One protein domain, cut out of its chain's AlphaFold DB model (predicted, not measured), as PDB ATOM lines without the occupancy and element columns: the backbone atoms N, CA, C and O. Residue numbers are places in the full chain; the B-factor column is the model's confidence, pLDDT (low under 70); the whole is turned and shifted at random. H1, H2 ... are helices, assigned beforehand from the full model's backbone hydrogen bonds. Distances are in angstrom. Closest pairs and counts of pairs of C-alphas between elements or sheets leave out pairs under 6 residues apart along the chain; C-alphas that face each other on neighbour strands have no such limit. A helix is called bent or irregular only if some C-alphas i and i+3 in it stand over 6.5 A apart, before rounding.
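Overview. This is residues 317 to 447 of the 796 residues of an uncharacterized protein of Streptomyces venezuelae (UniProt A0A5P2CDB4). Picture a rod with one long bent helix, H2, running along most of its length: H1 folds back on its first arm, H2a, and a hairpin of two helices, H3 and H4, packs beside these two, H3 next to them and H4 on H3's other side. Beyond this bundle the second arm, H2b, runs on toward one end of the rod, with H4 crossing it steeply near its beginning, and a long unnamed stretch, residues 374 to 397, leads from there back to H3. The printed part has 131 residues, with four named helices in the order H1, H2, H3, H4 and no named strand; it is all helix, with 94 residues in the helices. It is loose, with a radius of gyration of the C-alphas of 17.8 A, and spans 63 by 27 by 18 A.

Along the chain. Start with the longest helix, H2, residues 336 to 373, which by its hydrogen bonds was assigned as one helix but is bent: C-alphas 356 and 359 are 6.9 A apart. Find C-alpha 336 at (22.281, 8.465, 10.292); from there arm H2a runs 30.2 A to C-alpha 356. Arm H2b takes residues 359 to 373, 23.0 A, and is irregular, with C-alphas 365 and 368 6.7 A apart. Before H2, look for H1 in residues 317 to 330, 20.6 A long, beginning at C-alpha 317 at (0.354, 25.128, 4.636). After H2, H3 holds residues 398 to 413 and measures 22.3 A. H4, residues 419 to 444, runs 36.4 A to C-alpha 444 at (-12.766, 32.154, 13.435); it has a kink of 30 degrees near residue 438 and is only just irregular, with C-alphas 438 and 441 6.9 A apart.

Arrangement. Begin at H2a, whose line stands to that of H2b at a shallow tilt of 31 degrees. H1 and H2a form a helical hairpin: they touch, closest at the C-alphas of Gly 323 and Ser 346, 4.8 A, and run opposite ways at a shallow tilt of 18 degrees. With H3 they make a bundle of three, up and down, each running against the one before it. H2a touches H3 with residues 350 to 356 alone, closest at the C-alphas of Val 354 and Leu 403, 6.1 A. H1 touches H3 too, where the C-alphas of Pro 317 and Val 402 are the closest, 6.4 A. Move on to the helical hairpin of H3 and H4, which touch with the C-alphas of Pro 400 and Ala 436 closest, 4.1 A, and run opposite ways at a shallow tilt of 21 degrees. H4 touches H2b with residues 435 to 442 alone, at a steep tilt of 55 degrees; the closest C-alphas are those of Ala 361 and Ala 439, 4.9 A. H2b and H3 only just touch, with 3 pairs of C-alphas within 8 A, the closest those of Val 360 and Ala 399, 6.7 A. H1 stays apart from H2b and H4, and H2a is only just apart from H4, at 8.4 A. On the backbone, each O i to N i+4 pair is within hydrogen-bond range in H2a and H3, against 6 of 10 in H1, 18 of 22 in H4 and 5 of 11 in H2b, which has 8 of 12 O i to N i+3 pairs within range.

Size, cuts and confidence. Look for the two farthest C-alphas at Ala 335 and Ser 377, 62.6 A apart. Each lies in a stretch that stands free, residues 332 to 337 and 372 to 377; the body without these spans 57 by 26 by 18 A. The links H1 to H2 and H3 to H4 are tight, and the link H2 to H3 is long, with 24 residues. The printed part has no cut. Its mean pLDDT is 87.6, and the model's confidence is under 70 at residues 330 to 331 and 379.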
ATOM      1  N   PRO A 317       0.824  26.476   4.305       92.56
ATOM      2  CA  PRO A 317       0.354  25.128   4.636       92.56
ATOM      3  C   PRO A 317       0.793  24.041   3.644       92.56
ATOM      4  O   PRO A 317       1.132  22.939   4.069       92.56
ATOM      5  N   ALA A 318       0.825  24.336   2.342       92.62
ATOM      6  CA  ALA A 318       1.266  23.392   1.318       92.62
ATOM      7  C   ALA A 318       2.763  23.073   1.438       92.62
ATOM      8  O   ALA A 318       3.137  21.901   1.483       92.62
ATOM      9  N   TYR A 319       3.620  24.092   1.587       93.06
ATOM     10  CA  TYR A 319       5.049  23.883   1.861       93.06
ATOM     11  C   TYR A 319       5.272  23.129   3.180       93.06
ATOM     12  O   TYR A 319       6.124  22.241   3.243       93.06
ATOM     13  N   LEU A 320       4.484  23.427   4.220       94.19
ATOM     14  CA  LEU A 320       4.519  22.700   5.489       94.19
ATOM     15  C   LEU A 320       4.151  21.224   5.299       94.19
ATOM     16  O   LEU A 320       4.855  20.365   5.825       94.19
ATOM     17  N   ALA A 321       3.107  20.910   4.528       93.75
ATOM     18  CA  ALA A 321       2.718  19.535   4.216       93.75
ATOM     19  C   ALA A 321       3.837  18.775   3.487       93.75
ATOM     20  O   ALA A 321       4.155  17.645   3.866       93.75
ATOM     21  N   CYS A 322       4.509  19.410   2.521       92.50
ATOM     22  CA  CYS A 322       5.694  18.845   1.871       92.50
ATOM     23  C   CYS A 322       6.842  18.606   2.870       92.50
ATOM     24  O   CYS A 322       7.478  17.553   2.839       92.50
ATOM     25  N   GLY A 323       7.083  19.542   3.795       91.19
ATOM     26  CA  GLY A 323       8.065  19.382   4.871       91.19
ATOM     27  C   GLY A 323       7.725  18.233   5.826       91.19
ATOM     28  O   GLY A 323       8.599  17.447   6.179       91.19
ATOM     29  N   MET A 324       6.451  18.075   6.197       90.38
ATOM     30  CA  MET A 324       5.974  16.951   7.012       90.38
ATOM     31  C   MET A 324       6.132  15.610   6.284       90.38
ATOM     32  O   MET A 324       6.532  14.626   6.902       90.38
ATOM     33  N   ALA A 325       5.902  15.567   4.969       90.75
ATOM     34  CA  ALA A 325       6.101  14.362   4.165       90.75
ATOM     35  C   ALA A 325       7.564  13.871   4.182       90.75
ATOM     36  O   ALA A 325       7.800  12.661   4.161       90.75
ATOM     37  N   LEU A 326       8.555  14.766   4.325       87.75
ATOM     38  CA  LEU A 326       9.962  14.369   4.502       87.75
ATOM     39  C   LEU A 326      10.183  13.518   5.764       87.75
ATOM     40  O   LEU A 326      11.069  12.662   5.785       87.75
ATOM     41  N   LEU A 327       9.372  13.695   6.811       83.44
ATOM     42  CA  LEU A 327       9.471  12.898   8.037       83.44
ATOM     43  C   LEU A 327       9.022  11.449   7.835       83.44
ATOM     44  O   LEU A 327       9.503  10.562   8.540       83.44
ATOM     45  N   ALA A 328       8.167  11.173   6.845       80.44
ATOM     46  CA  ALA A 328       7.821   9.801   6.476       80.44
ATOM     47  C   ALA A 328       9.049   9.047   5.939       80.44
ATOM     48  O   ALA A 328       9.260   7.882   6.276       80.44
ATOM     49  N   VAL A 329       9.927   9.737   5.201       73.12
ATOM     50  CA  VAL A 329      11.184   9.180   4.668       73.12
ATOM     51  C   VAL A 329      12.166   8.822   5.790       73.12
ATOM     52  O   VAL A 329      12.940   7.875   5.661       73.12
ATOM     53  N   VAL A 330      12.101   9.497   6.943       65.00
ATOM     54  CA  VAL A 330      12.940   9.184   8.117       65.00
ATOM     55  C   VAL A 330      12.636   7.791   8.679       65.00
ATOM     56  O   VAL A 330      13.535   7.148   9.228       65.00
ATOM     57  N   ARG A 331      11.409   7.280   8.491       68.75
ATOM     58  CA  ARG A 331      11.032   5.913   8.890       68.75
ATOM     59  C   ARG A 331      11.711   4.834   8.030       68.75
ATOM     60  O   ARG A 331      11.792   3.694   8.472       68.75
ATOM     61  N   ALA A 332      12.277   5.181   6.870       74.62
ATOM     62  CA  ALA A 332      13.077   4.267   6.051       74.62
ATOM     63  C   ALA A 332      14.473   4.007   6.656       74.62
ATOM     64  O   ALA A 332      15.008   4.837   7.398       74.62
ATOM     65  N   SER A 333      15.085   2.863   6.329       73.88
ATOM     66  CA  SER A 333      16.407   2.405   6.795       73.88
ATOM     67  C   SER A 333      17.576   3.177   6.154       73.88
ATOM     68  O   SER A 333      18.414   2.631   5.441       73.88
ATOM     69  N   LEU A 334      17.640   4.484   6.407       80.25
ATOM     70  CA  LEU A 334      18.705   5.373   5.938       80.25
ATOM     71  C   LEU A 334      19.845   5.490   6.961       80.25
ATOM     72  O   LEU A 334      19.624   5.453   8.173       80.25
ATOM     73  N   ALA A 335      21.069   5.708   6.470       85.50
ATOM     74  CA  ALA A 335      22.215   6.007   7.324       85.50
ATOM     75  C   ALA A 335      21.990   7.307   8.125       85.50
ATOM     76  O   ALA A 335      21.387   8.266   7.634       85.50
ATOM     77  N   TRP A 336      22.511   7.356   9.356       83.69
ATOM     78  CA  TRP A 336      22.281   8.465  10.292       83.69
ATOM     79  C   TRP A 336      22.606   9.869   9.734       83.69
ATOM     80  O   TRP A 336      21.794  10.773   9.938       83.69
ATOM     81  N   PRO A 337      23.711  10.089   8.987       86.38
ATOM     82  CA  PRO A 337      24.009  11.405   8.415       86.38
ATOM     83  C   PRO A 337      22.944  11.899   7.424       86.38
ATOM     84  O   PRO A 337      22.598  13.078   7.446       86.38
ATOM     85  N   LEU A 338      22.372  11.000   6.609       86.25
ATOM     86  CA  LEU A 338      21.293  11.341   5.676       86.25
ATOM     87  C   LEU A 338      20.008  11.676   6.436       86.25
ATOM     88  O   LEU A 338      19.387  12.701   6.163       86.25
ATOM     89  N   ARG A 339      19.645  10.858   7.437       86.50
ATOM     90  CA  ARG A 339      18.493  11.132   8.314       86.50
ATOM     91  C   ARG A 339      18.610  12.503   8.972       86.50
ATOM     92  O   ARG A 339      17.651  13.265   8.944       86.50
ATOM     93  N   ARG A 340      19.784  12.844   9.516       86.75
ATOM     94  CA  ARG A 340      20.032  14.146  10.155       86.75
ATOM     95  C   ARG A 340      19.823  15.317   9.188       86.75
ATOM     96  O   ARG A 340      19.227  16.310   9.590       86.75
ATOM     97  N   GLY A 341      20.276  15.193   7.939       88.44
ATOM     98  CA  GLY A 341      20.071  16.212   6.906       88.44
ATOM     99  C   GLY A 341      18.598  16.418   6.550       88.44
ATOM    100  O   GLY A 341      18.107  17.543   6.587       88.44
ATOM    101  N   VAL A 342      17.866  15.331   6.291       89.88
ATOM    102  CA  VAL A 342      16.427  15.383   5.964       89.88
ATOM    103  C   VAL A 342      15.606  15.954   7.127       89.88
ATOM    104  O   VAL A 342      14.718  16.779   6.918       89.88
ATOM    105  N   LEU A 343      15.937  15.578   8.365       88.88
ATOM    106  CA  LEU A 343      15.320  16.140   9.568       88.88
ATOM    107  C   LEU A 343      15.596  17.635   9.720       88.88
ATOM    108  O   LEU A 343      14.688  18.381  10.074       88.88
ATOM    109  N   ALA A 344      16.825  18.075   9.439       90.19
ATOM    110  CA  ALA A 344      17.170  19.490   9.459       90.19
ATOM    111  C   ALA A 344      16.372  20.272   8.402       90.19
ATOM    112  O   ALA A 344      15.830  21.322   8.725       90.19
ATOM    113  N   ALA A 345      16.220  19.738   7.185       92.56
ATOM    114  CA  ALA A 345      15.388  20.347   6.143       92.56
ATOM    115  C   ALA A 345      13.921  20.484   6.585       92.56
ATOM    116  O   ALA A 345      13.351  21.572   6.511       92.56
ATOM    117  N   SER A 346      13.333  19.412   7.124       92.00
ATOM    118  CA  SER A 346      11.974  19.443   7.678       92.00
ATOM    119  C   SER A 346      11.838  20.463   8.814       92.00
ATOM    120  O   SER A 346      10.859  21.205   8.862       92.00
ATOM    121  N   ALA A 347      12.812  20.526   9.724       90.81
ATOM    122  CA  ALA A 347      12.806  21.473  10.836       90.81
ATOM    123  C   ALA A 347      12.914  22.933  10.361       90.81
ATOM    124  O   ALA A 347      12.239  23.795  10.916       90.81
ATOM    125  N   VAL A 348      13.706  23.211   9.318       94.75
ATOM    126  CA  VAL A 348      13.801  24.546   8.700       94.75
ATOM    127  C   VAL A 348      12.455  24.961   8.108       94.75
ATOM    128  O   VAL A 348      11.982  26.059   8.397       94.75
ATOM    129  N   VAL A 349      11.794  24.081   7.349       95.06
ATOM    130  CA  VAL A 349      10.471  24.361   6.759       95.06
ATOM    131  C   VAL A 349       9.426  24.621   7.848       95.06
ATOM    132  O   VAL A 349       8.680  25.595   7.769       95.06
ATOM    133  N   GLN A 350       9.403  23.800   8.900       93.38
ATOM    134  CA  GLN A 350       8.499  23.995  10.039       93.38
ATOM    135  C   GLN A 350       8.797  25.289  10.801       93.38
ATOM    136  O   GLN A 350       7.870  26.008  11.162       93.38
ATOM    137  N   GLY A 351      10.073  25.619  11.016       94.25
ATOM    138  CA  GLY A 351      10.488  26.860  11.670       94.25
ATOM    139  C   GLY A 351      10.046  28.101  10.895       94.25
ATOM    140  O   GLY A 351       9.521  29.038  11.494       94.25
ATOM    141  N   LEU A 352      10.176  28.085   9.566       95.00
ATOM    142  CA  LEU A 352       9.679  29.155   8.696       95.00
ATOM    143  C   LEU A 352       8.146  29.251   8.719       95.00
ATOM    144  O   LEU A 352       7.608  30.354   8.789       95.00
ATOM    145  N   ALA A 353       7.437  28.118   8.727       94.50
ATOM    146  CA  ALA A 353       5.977  28.096   8.835       94.50
ATOM    147  C   ALA A 353       5.488  28.662  10.183       94.50
ATOM    148  O   ALA A 353       4.533  29.438  10.218       94.50
ATOM    149  N   VAL A 354       6.174  28.339  11.286       94.81
ATOM    150  CA  VAL A 354       5.914  28.945  12.600       94.81
ATOM    151  C   VAL A 354       6.181  30.445  12.551       94.81
ATOM    152  O   VAL A 354       5.317  31.210  12.964       94.81
ATOM    153  N   LEU A 355       7.321  30.882  12.004       94.88
ATOM    154  CA  LEU A 355       7.662  32.304  11.898       94.88
ATOM    155  C   LEU A 355       6.598  33.102  11.133       94.88
ATOM    156  O   LEU A 355       6.274  34.219  11.526       94.88
ATOM    157  N   TRP A 356       6.010  32.511  10.093       94.06
ATOM    158  CA  TRP A 356       4.898  33.100   9.351       94.06
ATOM    159  C   TRP A 356       3.587  33.168  10.158       94.06
ATOM    160  O   TRP A 356       2.832  34.127  10.021       94.06
ATOM    161  N   ALA A 357       3.313  32.181  11.019       93.31
ATOM    162  CA  ALA A 357       2.096  32.125  11.835       93.31
ATOM    163  C   ALA A 357       2.173  32.951  13.139       93.31
ATOM    164  O   ALA A 357       1.141  33.386  13.658       93.31
ATOM    165  N   LEU A 358       3.380  33.192  13.668       91.38
ATOM    166  CA  LEU A 358       3.622  33.905  14.931       91.38
ATOM    167  C   LEU A 358       2.984  35.303  15.014       91.38
ATOM    168  O   LEU A 358       2.415  35.604  16.065       91.38
ATOM    169  N   PRO A 359       3.012  36.156  13.967       93.00
ATOM    170  CA  PRO A 359       2.408  37.485  14.028       93.00
ATOM    171  C   PRO A 359       0.917  37.470  14.385       93.00
ATOM    172  O   PRO A 359       0.464  38.338  15.123       93.00
ATOM    173  N   VAL A 360       0.151  36.470  13.929       91.50
ATOM    174  CA  VAL A 360      -1.280  36.354  14.270       91.50
ATOM    175  C   VAL A 360      -1.470  36.047  15.751       91.50
ATOM    176  O   VAL A 360      -2.303  36.677  16.400       91.50
ATOM    177  N   ALA A 361      -0.682  35.122  16.306       91.50
ATOM    178  CA  ALA A 361      -0.726  34.818  17.734       91.50
ATOM    179  C   ALA A 361      -0.265  36.014  18.584       91.50
ATOM    180  O   ALA A 361      -0.882  36.319  19.600       91.50
ATOM    181  N   ALA A 362       0.771  36.732  18.140       92.69
ATOM    182  CA  ALA A 362       1.265  37.929  18.813       92.69
ATOM    183  C   ALA A 362       0.210  39.043  18.846       92.69
ATOM    184  O   ALA A 362      -0.029  39.613  19.906       92.69
ATOM    185  N   VAL A 363      -0.471  39.319  17.727       92.12
ATOM    186  CA  VAL A 363      -1.561  40.308  17.690       92.12
ATOM    187  C   VAL A 363      -2.758  39.847  18.524       92.12
ATOM    188  O   VAL A 363      -3.325  40.657  19.246       92.12
ATOM    189  N   ALA A 364      -3.112  38.558  18.511       91.50
ATOM    190  CA  ALA A 364      -4.187  38.034  19.357       91.50
ATOM    191  C   ALA A 364      -3.889  38.172  20.866       91.50
ATOM    192  O   ALA A 364      -4.804  38.383  21.657       91.50
ATOM    193  N   LEU A 365      -2.614  38.079  21.259       92.38
ATOM    194  CA  LEU A 365      -2.160  38.243  22.643       92.38
ATOM    195  C   LEU A 365      -2.028  39.708  23.063       92.38
ATOM    196  O   LEU A 365      -2.419  40.058  24.177       92.38
ATOM    197  N   LEU A 366      -1.438  40.536  22.197       92.94
ATOM    198  CA  LEU A 366      -1.038  41.912  22.504       92.94
ATOM    199  C   LEU A 366      -2.098  42.955  22.124       92.94
ATOM    200  O   LEU A 366      -2.154  44.016  22.738       92.94
ATOM    201  N   GLY A 367      -2.960  42.655  21.151       90.00
ATOM    202  CA  GLY A 367      -4.067  43.518  20.730       90.00
ATOM    203  C   GLY A 367      -4.975  43.963  21.881       90.00
ATOM    204  O   GLY A 367      -5.254  45.159  21.986       90.00
ATOM    205  N   PRO A 368      -5.355  43.068  22.820       92.50
ATOM    206  CA  PRO A 368      -6.203  43.440  23.943       92.50
ATOM    207  C   PRO A 368      -5.655  44.575  24.816       92.50
ATOM    208  O   PRO A 368      -6.438  45.356  25.341       92.50
ATOM    209  N   PHE A 369      -4.334  44.741  24.943       92.06
ATOM    210  CA  PHE A 369      -3.757  45.784  25.805       92.06
ATOM    211  C   PHE A 369      -4.131  47.212  25.376       92.06
ATOM    212  O   PHE A 369      -4.136  48.115  26.214       92.06
ATOM    213  N   GLY A 370      -4.520  47.426  24.112       88.75
ATOM    214  CA  GLY A 370      -5.031  48.720  23.644       88.75
ATOM    215  C   GLY A 370      -6.291  49.194  24.386       88.75
ATOM    216  O   GLY A 370      -6.539  50.398  24.476       88.75
ATOM    217  N   TRP A 371      -7.046  48.273  24.996       90.00
ATOM    218  CA  TRP A 371      -8.253  48.577  25.767       90.00
ATOM    219  C   TRP A 371      -8.009  49.329  27.072       90.00
ATOM    220  O   TRP A 371      -8.942  49.942  27.588       90.00
ATOM    221  N   GLY A 372      -6.771  49.372  27.575       88.88
ATOM    222  CA  GLY A 372      -6.441  50.115  28.796       88.88
ATOM    223  C   GLY A 372      -6.782  51.610  28.732       88.88
ATOM    224  O   GLY A 372      -6.961  52.238  29.767       88.88
ATOM    225  N   THR A 373      -6.918  52.176  27.528       88.69
ATOM    226  CA  THR A 373      -7.286  53.591  27.309       88.69
ATOM    227  C   THR A 373      -8.732  53.794  26.843       88.69
ATOM    228  O   THR A 373      -9.165  54.931  26.682       88.69
ATOM    229  N   ARG A 374      -9.490  52.713  26.606       88.81
ATOM    230  CA  ARG A 374     -10.828  52.730  25.979       88.81
ATOM    231  C   ARG A 374     -11.855  51.920  26.775       88.81
ATOM    232  O   ARG A 374     -12.703  51.239  26.193       88.81
ATOM    233  N   VAL A 375     -11.742  51.961  28.098       91.44
ATOM    234  CA  VAL A 375     -12.565  51.175  29.025       91.44
ATOM    235  C   VAL A 375     -14.053  51.436  28.776       91.44
ATOM    236  O   VAL A 375     -14.478  52.584  28.694       91.44
ATOM    237  N   TRP A 376     -14.821  50.357  28.617       92.62
ATOM    238  CA  TRP A 376     -16.275  50.340  28.405       92.62
ATOM    239  C   TRP A 376     -16.776  51.191  27.231       92.62
ATOM    240  O   TRP A 376     -17.913  51.654  27.228       92.62
ATOM    241  N   SER A 377     -15.945  51.362  26.199       87.00
ATOM    242  CA  SER A 377     -16.320  52.115  24.993       87.00
ATOM    243  C   SER A 377     -17.227  51.354  24.012       87.00
ATOM    244  O   SER A 377     -17.694  51.957  23.048       87.00
ATOM    245  N   GLY A 378     -17.532  50.071  24.255       78.81
ATOM    246  CA  GLY A 378     -18.600  49.350  23.554       78.81
ATOM    247  C   GLY A 378     -18.259  47.922  23.118       78.81
ATOM    248  O   GLY A 378     -17.116  47.578  22.810       78.81
ATOM    249  N   ALA A 379     -19.298  47.082  23.056       66.38
ATOM    250  CA  ALA A 379     -19.212  45.695  22.608       66.38
ATOM    251  C   ALA A 379     -19.008  45.615  21.089       66.38
ATOM    252  O   ALA A 379     -19.745  46.229  20.322       66.38
ATOM    253  N   HIS A 380     -18.020  44.834  20.662       72.19
ATOM    254  CA  HIS A 380     -17.739  44.599  19.247       72.19
ATOM    255  C   HIS A 380     -18.512  43.364  18.764       72.19
ATOM    256  O   HIS A 380     -18.817  42.472  19.559       72.19
ATOM    257  N   GLY A 381     -18.841  43.309  17.468       77.62
ATOM    258  CA  GLY A 381     -19.615  42.201  16.895       77.62
ATOM    259  C   GLY A 381     -18.904  40.849  17.019       77.62
ATOM    260  O   GLY A 381     -19.534  39.844  17.353       77.62
ATOM    261  N   ASP A 382     -17.583  40.825  16.826       87.88
ATOM    262  CA  ASP A 382     -16.770  39.614  16.909       87.88
ATOM    263  C   ASP A 382     -15.445  39.817  17.678       87.88
ATOM    264  O   ASP A 382     -15.037  40.923  18.039       87.88
ATOM    265  N   ALA A 383     -14.767  38.705  17.975       86.94
ATOM    266  CA  ALA A 383     -13.496  38.674  18.691       86.94
ATOM    267  C   ALA A 383     -12.314  39.240  17.883       86.94
ATOM    268  O   ALA A 383     -11.267  39.518  18.465       86.94
ATOM    269  N   ARG A 384     -12.439  39.380  16.557       87.00
ATOM    270  CA  ARG A 384     -11.388  39.955  15.709       87.00
ATOM    271  C   ARG A 384     -11.424  41.474  15.783       87.00
ATOM    272  O   ARG A 384     -10.378  42.087  15.971       87.00
ATOM    273  N   ASP A 385     -12.610  42.055  15.680       85.44
ATOM    274  CA  ASP A 385     -12.833  43.494  15.773       85.44
ATOM    275  C   ASP A 385     -12.388  44.022  17.144       85.44
ATOM    276  O   ASP A 385     -11.848  45.121  17.254       85.44
ATOM    277  N   ALA A 386     -12.505  43.196  18.188       84.56
ATOM    278  CA  ALA A 386     -12.050  43.515  19.537       84.56
ATOM    279  C   ALA A 386     -10.513  43.614  19.708       84.56
ATOM    280  O   ALA A 386     -10.065  44.056  20.764       84.56
ATOM    281  N   LEU A 387      -9.682  43.223  18.730       81.69
ATOM    282  CA  LEU A 387      -8.214  43.254  18.866       81.69
ATOM    283  C   LEU A 387      -7.578  44.632  18.628       81.69
ATOM    284  O   LEU A 387      -6.376  44.763  18.855       81.69
ATOM    285  N   LEU A 388      -8.337  45.641  18.172       80.50
ATOM    286  CA  LEU A 388      -7.902  47.022  17.850       80.50
ATOM    287  C   LEU A 388      -6.761  47.155  16.810       80.50
ATOM    288  O   LEU A 388      -6.521  48.243  16.290       80.50
ATOM    289  N   LEU A 389      -6.082  46.057  16.481       80.94
ATOM    290  CA  LEU A 389      -5.030  45.904  15.489       80.94
ATOM    291  C   LEU A 389      -5.511  44.951  14.394       80.94
ATOM    292  O   LEU A 389      -6.067  43.886  14.673       80.94
ATOM    293  N   ALA A 390      -5.249  45.310  13.138       82.62
ATOM    294  CA  ALA A 390      -5.549  44.439  12.012       82.62
ATOM    295  C   ALA A 390      -4.647  43.195  12.033       82.62
ATOM    296  O   ALA A 390      -3.435  43.286  12.240       82.62
ATOM    297  N   LEU A 391      -5.236  42.022  11.782       82.25
ATOM    298  CA  LEU A 391      -4.453  40.803  11.615       82.25
ATOM    299  C   LEU A 391      -3.640  40.886  10.310       82.25
ATOM    300  O   LEU A 391      -4.203  41.216   9.267       82.25
ATOM    301  N   PRO A 392      -2.341  40.537  10.335       77.56
ATOM    302  CA  PRO A 392      -1.428  40.753   9.209       77.56
ATOM    303  C   PRO A 392      -1.626  39.771   8.042       77.56
ATOM    304  O   PRO A 392      -0.931  39.868   7.035       77.56
ATOM    305  N   LEU A 393      -2.544  38.806   8.169       77.56
ATOM    306  CA  LEU A 393      -2.799  37.768   7.170       77.56
ATOM    307  C   LEU A 393      -4.212  37.887   6.600       77.56
ATOM    308  O   LEU A 393      -5.178  38.013   7.350       77.56
ATOM    309  N   ALA A 394      -4.336  37.718   5.280       75.50
ATOM    310  CA  ALA A 394      -5.624  37.684   4.581       75.50
ATOM    311  C   ALA A 394      -6.538  36.540   5.072       75.50
ATOM    312  O   ALA A 394      -7.749  36.710   5.193       75.50
ATOM    313  N   HIS A 395      -5.950  35.390   5.423       82.31
ATOM    314  CA  HIS A 395      -6.662  34.217   5.941       82.31
ATOM    315  C   HIS A 395      -6.058  33.760   7.277       82.31
ATOM    316  O   HIS A 395      -5.293  32.794   7.328       82.31
ATOM    317  N   PRO A 396      -6.399  34.432   8.388       82.94
ATOM    318  CA  PRO A 396      -5.751  34.204   9.678       82.94
ATOM    319  C   PRO A 396      -6.053  32.827  10.289       82.94
ATOM    320  O   PRO A 396      -5.342  32.417  11.198       82.94
ATOM    321  N   LEU A 397      -7.046  32.086   9.777       88.44
ATOM    322  CA  LEU A 397      -7.358  30.701  10.176       88.44
ATOM    323  C   LEU A 397      -6.246  29.700   9.884       88.44
ATOM    324  O   LEU A 397      -6.135  28.685  10.567       88.44
ATOM    325  N   LEU A 398      -5.397  29.990   8.905       89.75
ATOM    326  CA  LEU A 398      -4.299  29.101   8.549       89.75
ATOM    327  C   LEU A 398      -3.154  29.168   9.568       89.75
ATOM    328  O   LEU A 398      -2.444  28.183   9.740       89.75
ATOM    329  N   ALA A 399      -3.012  30.274  10.306       90.81
ATOM    330  CA  ALA A 399      -1.993  30.413  11.345       90.81
ATOM    331  C   ALA A 399      -2.168  29.421  12.521       90.81
ATOM    332  O   ALA A 399      -1.223  28.676  12.789       90.81
ATOM    333  N   PRO A 400      -3.331  29.318  13.206       92.25
ATOM    334  CA  PRO A 400      -3.513  28.333  14.273       92.25
ATOM    335  C   PRO A 400      -3.449  26.887  13.760       92.25
ATOM    336  O   PRO A 400      -2.940  26.023  14.469       92.25
ATOM    337  N   LEU A 401      -3.883  26.624  12.519       93.75
ATOM    338  CA  LEU A 401      -3.733  25.308  11.883       93.75
ATOM    339  C   LEU A 401      -2.258  24.928  11.690       93.75
ATOM    340  O   LEU A 401      -1.862  23.820  12.043       93.75
ATOM    341  N   VAL A 402      -1.434  25.852  11.186       94.12
ATOM    342  CA  VAL A 402       0.016  25.661  11.022       94.12
ATOM    343  C   VAL A 402       0.697  25.420  12.372       94.12
ATOM    344  O   VAL A 402       1.457  24.461  12.509       94.12
ATOM    345  N   LEU A 403       0.396  26.236  13.387       94.44
ATOM    346  CA  LEU A 403       0.953  26.080  14.736       94.44
ATOM    347  C   LEU A 403       0.567  24.727  15.358       94.44
ATOM    348  O   LEU A 403       1.422  24.044  15.924       94.44
ATOM    349  N   GLY A 404      -0.695  24.312  15.209       94.25
ATOM    350  CA  GLY A 404      -1.186  23.014  15.674       94.25
ATOM    351  C   GLY A 404      -0.531  21.832  14.954       94.25
ATOM    352  O   GLY A 404      -0.104  20.879  15.606       94.25
ATOM    353  N   ALA A 405      -0.376  21.912  13.629       93.94
ATOM    354  CA  ALA A 405       0.288  20.880  12.834       93.94
ATOM    355  C   ALA A 405       1.761  20.707  13.240       93.94
ATOM    356  O   ALA A 405       2.211  19.585  13.468       93.94
ATOM    357  N   VAL A 406       2.506  21.804  13.415       93.94
ATOM    358  CA  VAL A 406       3.908  21.743  13.867       93.94
ATOM    359  C   VAL A 406       4.008  21.192  15.293       93.94
ATOM    360  O   VAL A 406       4.904  20.399  15.582       93.94
ATOM    361  N   ALA A 407       3.077  21.545  16.184       93.50
ATOM    362  CA  ALA A 407       3.044  20.985  17.533       93.50
ATOM    363  C   ALA A 407       2.823  19.461  17.533       93.50
ATOM    364  O   ALA A 407       3.515  18.748  18.265       93.50
ATOM    365  N   ALA A 408       1.909  18.961  16.694       91.62
ATOM    366  CA  ALA A 408       1.670  17.528  16.526       91.62
ATOM    367  C   ALA A 408       2.924  16.811  16.007       91.62
ATOM    368  O   ALA A 408       3.348  15.800  16.566       91.62
ATOM    369  N   VAL A 409       3.592  17.395  15.011       89.69
ATOM    370  CA  VAL A 409       4.840  16.858  14.460       89.69
ATOM    371  C   VAL A 409       5.956  16.805  15.504       89.69
ATOM    372  O   VAL A 409       6.654  15.792  15.607       89.69
ATOM    373  N   LEU A 410       6.131  17.856  16.310       88.31
ATOM    374  CA  LEU A 410       7.104  17.851  17.405       88.31
ATOM    375  C   LEU A 410       6.792  16.747  18.422       88.31
ATOM    376  O   LEU A 410       7.710  16.057  18.865       88.31
ATOM    377  N   ALA A 411       5.519  16.542  18.765       86.25
ATOM    378  CA  ALA A 411       5.103  15.487  19.686       86.25
ATOM    379  C   ALA A 411       5.389  14.078  19.131       86.25
ATOM    380  O   ALA A 411       5.934  13.241  19.852       86.25
ATOM    381  N   GLU A 412       5.102  13.824  17.851       85.75
ATOM    382  CA  GLU A 412       5.333  12.520  17.212       85.75
ATOM    383  C   GLU A 412       6.821  12.210  16.986       85.75
ATOM    384  O   GLU A 412       7.272  11.076  17.162       85.75
ATOM    385  N   THR A 413       7.616  13.214  16.614       80.56
ATOM    386  CA  THR A 413       9.045  13.042  16.292       80.56
ATOM    387  C   THR A 413       9.955  12.996  17.522       80.56
ATOM    388  O   THR A 413      11.119  12.597  17.420       80.56
ATOM    389  N   ALA A 414       9.429  13.325  18.706       78.50
ATOM    390  CA  ALA A 414      10.148  13.310  19.978       78.50
ATOM    391  C   ALA A 414      10.712  11.929  20.349       78.50
ATOM    392  O   ALA A 414      11.814  11.836  20.887       78.50
ATOM    393  N   GLY A 415       9.968  10.854  20.082       75.00
ATOM    394  CA  GLY A 415      10.373   9.481  20.401       75.00
ATOM    395  C   GLY A 415      11.655   9.030  19.680       75.00
ATOM    396  O   GLY A 415      12.639   8.709  20.352       75.00
ATOM    397  N   PRO A 416      11.675   9.014  18.332       72.31
ATOM    398  CA  PRO A 416      12.763   8.418  17.550       72.31
ATOM    399  C   PRO A 416      14.071   9.230  17.495       72.31
ATOM    400  O   PRO A 416      15.101   8.679  17.116       72.31
ATOM    401  N   LEU A 417      14.060  10.522  17.843       70.12
ATOM    402  CA  LEU A 417      15.176  11.452  17.584       70.12
ATOM    403  C   LEU A 417      16.058  11.773  18.805       70.12
ATOM    404  O   LEU A 417      16.965  12.601  18.717       70.12
ATOM    405  N   GLY A 418      15.827  11.101  19.935       77.38
ATOM    406  CA  GLY A 418      16.642  11.236  21.146       77.38
ATOM    407  C   GLY A 418      16.238  12.398  22.062       77.38
ATOM    408  O   GLY A 418      15.168  12.993  21.939       77.38
ATOM    409  N   GLU A 419      17.077  12.714  23.054       81.06
ATOM    410  CA  GLU A 419      16.710  13.640  24.139       81.06
ATOM    411  C   GLU A 419      16.500  15.095  23.723       81.06
ATOM    412  O   GLU A 419      15.638  15.763  24.294       81.06
ATOM    413  N   SER A 420      17.263  15.601  22.756       78.25
ATOM    414  CA  SER A 420      17.143  16.990  22.298       78.25
ATOM    415  C   SER A 420      15.775  17.251  21.667       78.25
ATOM    416  O   SER A 420      15.109  18.222  22.029       78.25
ATOM    417  N   ALA A 421      15.309  16.341  20.810       77.69
ATOM    418  CA  ALA A 421      13.971  16.384  20.228       77.69
ATOM    419  C   ALA A 421      12.879  16.226  21.294       77.69
ATOM    420  O   ALA A 421      11.900  16.968  21.280       77.69
ATOM    421  N   ARG A 422      13.076  15.348  22.291       83.06
ATOM    422  CA  ARG A 422      12.157  15.248  23.439       83.06
ATOM    423  C   ARG A 422      12.051  16.549  24.224       83.06
ATOM    424  O   ARG A 422      10.950  16.907  24.628       83.06
ATOM    425  N   ARG A 423      13.157  17.265  24.453       84.44
ATOM    426  CA  ARG A 423      13.126  18.580  25.120       84.44
ATOM    427  C   ARG A 423      12.390  19.609  24.267       84.44
ATOM    428  O   ARG A 423      11.503  20.281  24.782       84.44
ATOM    429  N   ALA A 424      12.701  19.687  22.973       81.88
ATOM    430  CA  ALA A 424      12.022  20.592  22.048       81.88
ATOM    431  C   ALA A 424      10.512  20.321  21.981       81.88
ATOM    432  O   ALA A 424       9.726  21.258  22.035       81.88
ATOM    433  N   ALA A 425      10.088  19.058  21.961       86.19
ATOM    434  CA  ALA A 425       8.677  18.692  21.989       86.19
ATOM    435  C   ALA A 425       8.005  19.018  23.328       86.19
ATOM    436  O   ALA A 425       6.923  19.594  23.346       86.19
ATOM    437  N   ARG A 426       8.664  18.714  24.456       84.56
ATOM    438  CA  ARG A 426       8.138  18.986  25.806       84.56
ATOM    439  C   ARG A 426       7.863  20.468  26.059       84.56
ATOM    440  O   ARG A 426       6.951  20.764  26.821       84.56
ATOM    441  N   TYR A 427       8.636  21.372  25.456       83.94
ATOM    442  CA  TYR A 427       8.492  22.818  25.673       83.94
ATOM    443  C   TYR A 427       7.857  23.546  24.488       83.94
ATOM    444  O   TYR A 427       7.003  24.404  24.678       83.94
ATOM    445  N   GLY A 428       8.237  23.191  23.264       87.69
ATOM    446  CA  GLY A 428       7.763  23.834  22.042       87.69
ATOM    447  C   GLY A 428       6.321  23.475  21.702       87.69
ATOM    448  O   GLY A 428       5.530  24.370  21.428       87.69
ATOM    449  N   ALA A 429       5.938  22.194  21.778       91.06
ATOM    450  CA  ALA A 429       4.575  21.774  21.445       91.06
ATOM    451  C   ALA A 429       3.487  22.457  22.305       91.06
ATOM    452  O   ALA A 429       2.543  22.984  21.716       91.06
ATOM    453  N   PRO A 430       3.590  22.538  23.653       91.44
ATOM    454  CA  PRO A 430       2.569  23.224  24.448       91.44
ATOM    455  C   PRO A 430       2.512  24.731  24.171       91.44
ATOM    456  O   PRO A 430       1.420  25.288  24.144       91.44
ATOM    457  N   VAL A 431       3.649  25.387  23.909       93.62
ATOM    458  CA  VAL A 431       3.678  26.819  23.557       93.62
ATOM    459  C   VAL A 431       3.030  27.067  22.193       93.62
ATOM    460  O   VAL A 431       2.278  28.028  22.039       93.62
ATOM    461  N   LEU A 432       3.264  26.195  21.208       94.81
ATOM    462  CA  LEU A 432       2.634  26.289  19.889       94.81
ATOM    463  C   LEU A 432       1.125  26.026  19.956       94.81
ATOM    464  O   LEU A 432       0.356  26.784  19.370       94.81
ATOM    465  N   LEU A 433       0.688  25.013  20.714       94.75
ATOM    466  CA  LEU A 433      -0.737  24.736  20.940       94.75
ATOM    467  C   LEU A 433      -1.430  25.885  21.674       94.75
ATOM    468  O   LEU A 433      -2.530  26.278  21.297       94.75
ATOM    469  N   TRP A 434      -0.777  26.457  22.685       95.62
ATOM    470  CA  TRP A 434      -1.266  27.647  23.375       95.62
ATOM    471  C   TRP A 434      -1.393  28.845  22.424       95.62
ATOM    472  O   TRP A 434      -2.441  29.486  22.382       95.62
ATOM    473  N   SER A 435      -0.367  29.099  21.607       95.25
ATOM    474  CA  SER A 435      -0.374  30.185  20.616       95.25
ATOM    475  C   SER A 435      -1.503  30.006  19.593       95.25
ATOM    476  O   SER A 435      -2.189  30.968  19.249       95.25
ATOM    477  N   ALA A 436      -1.743  28.768  19.147       94.75
ATOM    478  CA  ALA A 436      -2.865  28.428  18.279       94.75
ATOM    479  C   ALA A 436      -4.214  28.676  18.971       94.75
ATOM    480  O   ALA A 436      -5.099  29.289  18.378       94.75
ATOM    481  N   ALA A 437      -4.361  28.246  20.228       94.75
ATOM    482  CA  ALA A 437      -5.592  28.396  21.000       94.75
ATOM    483  C   ALA A 437      -5.954  29.866  21.254       94.75
ATOM    484  O   ALA A 437      -7.126  30.219  21.167       94.75
ATOM    485  N   VAL A 438      -4.969  30.734  21.513       93.00
ATOM    486  CA  VAL A 438      -5.205  32.175  21.700       93.00
ATOM    487  C   VAL A 438      -5.552  32.876  20.381       93.00
ATOM    488  O   VAL A 438      -6.394  33.769  20.369       93.00
ATOM    489  N   ALA A 439      -4.953  32.459  19.262       93.06
ATOM    490  CA  ALA A 439      -5.251  33.012  17.939       93.06
ATOM    491  C   ALA A 439      -6.617  32.569  17.378       93.06
ATOM    492  O   ALA A 439      -7.209  33.268  16.550       93.06
ATOM    493  N   LEU A 440      -7.119  31.408  17.808       93.94
ATOM    494  CA  LEU A 440      -8.286  30.743  17.229       93.94
ATOM    495  C   LEU A 440      -9.579  31.588  17.236       93.94
ATOM    496  O   LEU A 440     -10.232  31.634  16.190       93.94
ATOM    497  N   PRO A 441      -9.964  32.291  18.323       93.25
ATOM    498  CA  PRO A 441     -11.232  33.021  18.367       93.25
ATOM    499  C   PRO A 441     -11.290  34.180  17.368       93.25
ATOM    500  O   PRO A 441     -12.282  34.342  16.658       93.25
ATOM    501  N   ALA A 442     -10.199  34.943  17.259       90.62
ATOM    502  CA  ALA A 442     -10.074  36.036  16.296       90.62
ATOM    503  C   ALA A 442      -9.944  35.519  14.853       90.62
ATOM    504  O   ALA A 442     -10.449  36.127  13.901       90.62
ATOM    505  N   ALA A 443      -9.301  34.365  14.672       91.19
ATOM    506  CA  ALA A 443      -9.212  33.725  13.372       91.19
ATOM    507  C   ALA A 443     -10.596  33.263  12.876       91.19
ATOM    508  O   ALA A 443     -10.945  33.560  11.733       91.19
ATOM    509  N   LEU A 444     -11.408  32.638  13.738       91.62
ATOM    510  CA  LEU A 444     -12.766  32.154  13.435       91.62
ATOM    511  C   LEU A 444     -13.850  33.239  13.448       91.62
ATOM    512  O   LEU A 444     -14.982  32.930  13.091       91.62
ATOM    513  N   ARG A 445     -13.526  34.483  13.837       91.69
ATOM    514  CA  ARG A 445     -14.519  35.552  14.061       91.69
ATOM    515  C   ARG A 445     -15.640  35.097  14.998       91.69
ATOM    516  O   ARG A 445     -16.823  35.294  14.733       91.69
ATOM    517  N   LEU A 446     -15.261  34.437  16.095       92.31
ATOM    518  CA  LEU A 446     -16.238  34.048  17.106       92.31
ATOM    519  C   LEU A 446     -16.908  35.299  17.694       92.31
ATOM    520  O   LEU A 446     -16.241  36.331  17.809       92.31
ATOM    521  N   PRO A 447     -18.181  35.216  18.121       94.00
ATOM    522  CA  PRO A 447     -18.824  36.299  18.857       94.00
ATOM    523  C   PRO A 447     -17.962  36.741  20.045       94.00
ATOM    524  O   PRO A 447     -17.345  35.897  20.701       94.00
TER     525      PRO A 447